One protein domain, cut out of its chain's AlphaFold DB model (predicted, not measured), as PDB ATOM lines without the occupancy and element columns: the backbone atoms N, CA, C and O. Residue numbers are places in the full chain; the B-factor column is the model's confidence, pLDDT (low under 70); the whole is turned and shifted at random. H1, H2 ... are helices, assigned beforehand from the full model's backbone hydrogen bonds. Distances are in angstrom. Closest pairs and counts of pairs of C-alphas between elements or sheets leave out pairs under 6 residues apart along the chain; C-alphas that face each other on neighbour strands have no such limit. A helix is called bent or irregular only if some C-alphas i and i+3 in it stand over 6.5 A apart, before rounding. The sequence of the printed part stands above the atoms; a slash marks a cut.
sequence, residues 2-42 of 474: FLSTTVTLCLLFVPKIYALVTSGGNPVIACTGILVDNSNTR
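This is residues 2 to 42 of the 474 residues of an uncharacterized protein of Biomphalaria glabrata (UniProt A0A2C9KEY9). A long bent helix, H1, leads to a tight turn and a short helix, H2, which folds back on its second arm; the first arm sticks out at one end and a tail with no named element, residues 32 to 42, at the other. The 41 printed residues, with H1 then H2 and no named strand, are all helix in class and only just extended, close to loose: radius of gyration of the C-alphas 13.9 A, spans 44 by 20 by 11 A.

H1, residues 2 to 22, was assigned as one helix by its hydrogen bonds but is bent: C-alphas 12 and 15 are 6.7 A apart. Its arms, H1a, residues 2 to 12, and H1b, residues 15 to 22, stand at a steep tilt of 47 degrees. After a tight link of 4 residues, H2, residues 27 to 31, touches H1b; the closest C-alphas, of Leu 20 and Pro 27, are 5.3 A apart. H1a and H2 are apart. In H1a, H1b and H2 every O i to N i+4 pair is within hydrogen-bond range.

H1a begins at C-alpha 2 (287.527, 269.953, 303.091) and is 15.5 A long, H1b 10.4 A. H2, 6.1 A, ends at C-alpha 31 (311.813, 275.116, 293.652).

The farthest C-alphas, of Leu 3 and Arg 42, are 44.6 A apart. The printed part has no cut. Residues 26 to 42 have pLDDT under 70.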
ATOM      1  N   PHE A   2     286.724 269.836 304.324       75.19
ATOM      2  CA  PHE A   2     287.527 269.953 303.091       75.19
ATOM      3  C   PHE A   2     287.976 271.379 302.721       75.19
ATOM      4  O   PHE A   2     289.104 271.555 302.280       75.19
ATOM      5  N   LEU A   3     287.151 272.404 302.977       88.62
ATOM      6  CA  LEU A   3     287.511 273.811 302.732       88.62
ATOM      7  C   LEU A   3     288.691 274.291 303.593       88.62
ATOM      8  O   LEU A   3     289.524 275.059 303.135       88.62
ATOM      9  N   SER A   4     288.796 273.820 304.838       89.88
ATOM     10  CA  SER A   4     289.887 274.222 305.735       89.88
ATOM     11  C   SER A   4     291.216 273.601 305.302       89.88
ATOM     12  O   SER A   4     292.247 274.272 305.313       89.88
ATOM     13  N   THR A   5     291.188 272.348 304.837       91.44
ATOM     14  CA  THR A   5     292.373 271.658 304.317       91.44
ATOM     15  C   THR A   5     292.811 272.196 302.955       91.44
ATOM     16  O   THR A   5     294.006 272.294 302.701       91.44
ATOM     17  N   THR A   6     291.885 272.598 302.077       91.50
ATOM     18  CA  THR A   6     292.259 273.195 300.784       91.50
ATOM     19  C   THR A   6     292.823 274.600 300.955       91.50
ATOM     20  O   THR A   6     293.855 274.901 300.364       91.50
ATOM     21  N   VAL A   7     292.230 275.430 301.821       94.38
ATOM     22  CA  VAL A   7     292.744 276.780 302.109       94.38
ATOM     23  C   VAL A   7     294.134 276.720 302.746       94.38
ATOM     24  O   VAL A   7     295.025 277.455 302.330       94.38
ATOM     25  N   THR A   8     294.366 275.808 303.694       89.81
ATOM     26  CA  THR A   8     295.701 275.637 304.295       89.81
ATOM     27  C   THR A   8     296.734 275.127 303.293       89.81
ATOM     28  O   THR A   8     297.851 275.639 303.282       89.81
ATOM     29  N   LEU A   9     296.375 274.205 302.394       89.00
ATOM     30  CA  LEU A   9     297.272 273.791 301.311       89.00
ATOM     31  C   LEU A   9     297.585 274.957 300.364       89.00
ATOM     32  O   LEU A   9     298.756 275.195 300.078       89.00
ATOM     33  N   CYS A  10     296.585 275.732 299.938       86.38
ATOM     34  CA  CYS A  10     296.800 276.901 299.085       86.38
ATOM     35  C   CYS A  10     297.753 277.909 299.741       86.38
ATOM     36  O   CYS A  10     298.725 278.320 299.112       86.38
ATOM     37  N   LEU A  11     297.546 278.240 301.020       91.31
ATOM     38  CA  LEU A  11     298.399 279.185 301.747       91.31
ATOM     39  C   LEU A  11     299.836 278.674 301.951       91.31
ATOM     40  O   LEU A  11     300.759 279.482 301.979       91.31
ATOM     41  N   LEU A  12     300.057 277.356 302.021       88.69
ATOM     42  CA  LEU A  12     301.406 276.773 302.072       88.69
ATOM     43  C   LEU A  12     302.147 276.853 300.726       88.69
ATOM     44  O   LEU A  12     303.379 276.890 300.706       88.69
ATOM     45  N   PHE A  13     301.424 276.903 299.603       87.31
ATOM     46  CA  PHE A  13     302.023 277.019 298.270       87.31
ATOM     47  C   PHE A  13     302.191 278.466 297.792       87.31
ATOM     48  O   PHE A  13     303.064 278.704 296.958       87.31
ATOM     49  N   VAL A  14     301.445 279.438 298.336       91.06
ATOM     50  CA  VAL A  14     301.568 280.862 297.958       91.06
ATOM     51  C   VAL A  14     303.010 281.385 298.078       91.06
ATOM     52  O   VAL A  14     303.482 281.968 297.105       91.06
ATOM     53  N   PRO A  15     303.773 281.131 299.163       82.38
ATOM     54  CA  PRO A  15     305.164 281.583 299.252       82.38
ATOM     55  C   PRO A  15     306.069 280.955 298.186       82.38
ATOM     56  O   PRO A  15     306.961 281.620 297.666       82.38
ATOM     57  N   LYS A  16     305.823 279.687 297.822       76.38
ATOM     58  CA  LYS A  16     306.582 278.999 296.767       76.38
ATOM     59  C   LYS A  16     306.262 279.563 295.388       76.38
ATOM     60  O   LYS A  16     307.179 279.830 294.624       76.38
ATOM     61  N   ILE A  17     304.986 279.783 295.083       82.19
ATOM     62  CA  ILE A  17     304.553 280.364 293.804       82.19
ATOM     63  C   ILE A  17     305.042 281.812 293.689       82.19
ATOM     64  O   ILE A  17     305.527 282.215 292.638       82.19
ATOM     65  N   TYR A  18     304.990 282.576 294.780       85.44
ATOM     66  CA  TYR A  18     305.499 283.943 294.811       85.44
ATOM     67  C   TYR A  18     307.014 283.995 294.577       85.44
ATOM     68  O   TYR A  18     307.480 284.807 293.779       85.44
ATOM     69  N   ALA A  19     307.782 283.090 295.194       77.69
ATOM     70  CA  ALA A  19     309.214 282.964 294.929       77.69
ATOM     71  C   ALA A  19     309.495 282.615 293.458       77.69
ATOM     72  O   ALA A  19     310.400 283.190 292.865       77.69
ATOM     73  N   LEU A  20     308.689 281.745 292.837       76.62
ATOM     74  CA  LEU A  20     308.825 281.432 291.412       76.62
ATOM     75  C   LEU A  20     308.600 282.655 290.522       76.62
ATOM     76  O   LEU A  20     309.448 282.958 289.690       76.62
ATOM     77  N   VAL A  21     307.486 283.360 290.724       82.88
ATOM     78  CA  VAL A  21     307.098 284.518 289.904       82.88
ATOM     79  C   VAL A  21     308.084 285.676 290.064       82.88
ATOM     80  O   VAL A  21     308.388 286.357 289.093       82.88
ATOM     81  N   THR A  22     308.616 285.890 291.270       83.19
ATOM     82  CA  THR A  22     309.567 286.983 291.536       83.19
ATOM     83  C   THR A  22     311.006 286.658 291.144       83.19
ATOM     84  O   THR A  22     311.787 287.576 290.922       83.19
ATOM     85  N   SER A  23     311.378 285.377 291.044       71.56
ATOM     86  CA  SER A  23     312.776 284.981 290.821       71.56
ATOM     87  C   SER A  23     313.291 285.155 289.389       71.56
ATOM     88  O   SER A  23     314.489 284.988 289.186       71.56
ATOM     89  N   GLY A  24     312.446 285.478 288.400       75.25
ATOM     90  CA  GLY A  24     312.855 285.753 287.008       75.25
ATOM     91  C   GLY A  24     313.621 284.626 286.285       75.25
ATOM     92  O   GLY A  24     313.983 284.777 285.125       75.25
ATOM     93  N   GLY A  25     313.877 283.500 286.954       72.75
ATOM     94  CA  GLY A  25     314.685 282.386 286.479       72.75
ATOM     95  C   GLY A  25     313.879 281.099 286.354       72.75
ATOM     96  O   GLY A  25     312.699 281.033 286.696       72.75
ATOM     97  N   ASN A  26     314.533 280.043 285.864       67.12
ATOM     98  CA  ASN A  26     313.890 278.751 285.650       67.12
ATOM     99  C   ASN A  26     313.255 278.228 286.956       67.12
ATOM    100  O   ASN A  26     313.977 277.884 287.899       67.12
ATOM    101  N   PRO A  27     311.917 278.098 287.022       64.38
ATOM    102  CA  PRO A  27     311.204 277.826 288.269       64.38
ATOM    103  C   PRO A  27     311.562 276.459 288.873       64.38
ATOM    104  O   PRO A  27     311.524 276.255 290.086       64.38
ATOM    105  N   VAL A  28     311.996 275.525 288.028       67.06
ATOM    106  CA  VAL A  28     312.485 274.201 288.432       67.06
ATOM    107  C   VAL A  28     313.753 274.304 289.295       67.06
ATOM    108  O   VAL A  28     313.922 273.535 290.243       67.06
ATOM    109  N   ILE A  29     314.619 275.284 289.031       62.94
ATOM    110  CA  ILE A  29     315.871 275.493 289.772       62.94
ATOM    111  C   ILE A  29     315.579 276.155 291.126       62.94
ATOM    112  O   ILE A  29     316.091 275.722 292.154       62.94
ATOM    113  N   ALA A  30     314.674 277.136 291.155       63.38
ATOM    114  CA  ALA A  30     314.286 277.809 292.395       63.38
ATOM    115  C   ALA A  30     313.507 276.882 293.355       63.38
ATOM    116  O   ALA A  30     313.719 276.907 294.568       63.38
ATOM    117  N   CYS A  31     312.625 276.021 292.830       60.34
ATOM    118  CA  CYS A  31     311.813 275.116 293.652       60.34
ATOM    119  C   CYS A  31     312.559 273.896 294.201       60.34
ATOM    120  O   CYS A  31     312.113 273.322 295.197       60.34
ATOM    121  N   THR A  32     313.664 273.481 293.577       66.44
ATOM    122  CA  THR A  32     314.434 272.309 294.028       66.44
ATOM    123  C   THR A  32     315.244 272.577 295.298       66.44
ATOM    124  O   THR A  32     315.791 271.638 295.871       66.44
ATOM    125  N   GLY A  33     315.286 273.822 295.794       59.88
ATOM    126  CA  GLY A  33     316.006 274.182 297.021       59.88
ATOM    127  C   GLY A  33     317.525 274.036 296.898       59.88
ATOM    128  O   GLY A  33     318.245 274.148 297.888       59.88
ATOM    129  N   ILE A  34     318.014 273.784 295.685       60.69
ATOM    130  CA  ILE A  34     319.431 273.746 295.368       60.69
ATOM    131  C   ILE A  34     319.806 275.194 295.077       60.69
ATOM    132  O   ILE A  34     319.625 275.679 293.966       60.69
ATOM    133  N   LEU A  35     320.272 275.902 296.108       59.38
ATOM    134  CA  LEU A  35     320.947 277.185 295.947       59.38
ATOM    135  C   LEU A  35     322.116 276.968 294.979       59.38
ATOM    136  O   LEU A  35     323.148 276.413 295.356       59.38
ATOM    137  N   VAL A  36     321.944 277.384 293.723       60.16
ATOM    138  CA  VAL A  36     323.001 277.425 292.697       60.16
ATOM    139  C   VAL A  36     323.909 278.632 292.966       60.16
ATOM    140  O   VAL A  36     324.317 279.360 292.073       60.16
ATOM    141  N   ASP A  37     324.245 278.858 294.232       58.84
ATOM    142  CA  ASP A  37     325.230 279.849 294.626       58.84
ATOM    143  C   ASP A  37     326.600 279.186 294.490       58.84
ATOM    144  O   ASP A  37     327.126 278.593 295.433       58.84
ATOM    145  N   ASN A  38     327.144 279.217 293.268       53.28
ATOM    146  CA  ASN A  38     328.573 279.129 292.936       53.28
ATOM    147  C   ASN A  38     329.431 278.047 293.632       53.28
ATOM    148  O   ASN A  38     330.654 278.175 293.709       53.28
ATOM    149  N   SER A  39     328.844 276.954 294.112       49.12
ATOM    150  CA  SER A  39     329.555 275.941 294.892       49.12
ATOM    151  C   SER A  39     329.304 274.545 294.349       49.12
ATOM    152  O   SER A  39     328.620 273.728 294.948       49.12
ATOM    153  N   ASN A  40     329.933 274.269 293.205       50.62
ATOM    154  CA  ASN A  40     330.609 273.000 292.921       50.62
ATOM    155  C   ASN A  40     329.888 271.721 293.407       50.62
ATOM    156  O   ASN A  40     330.511 270.802 293.946       50.62
ATOM    157  N   THR A  41     328.573 271.616 293.206       52.94
ATOM    158  CA  THR A  41     327.884 270.330 293.232       52.94
ATOM    159  C   THR A  41     328.229 269.664 291.910       52.94
ATOM    160  O   THR A  41     327.580 269.839 290.883       52.94
ATOM    161  N   ARG A  42     329.355 268.946 291.973       55.12
ATOM    162  CA  ARG A  42     330.167 268.258 290.953       55.12
ATOM    163  C   ARG A  42     329.420 267.339 289.963       55.12
ATOM    164  O   ARG A  42     330.045 266.491 289.340       55.12
TER     165      ARG A  42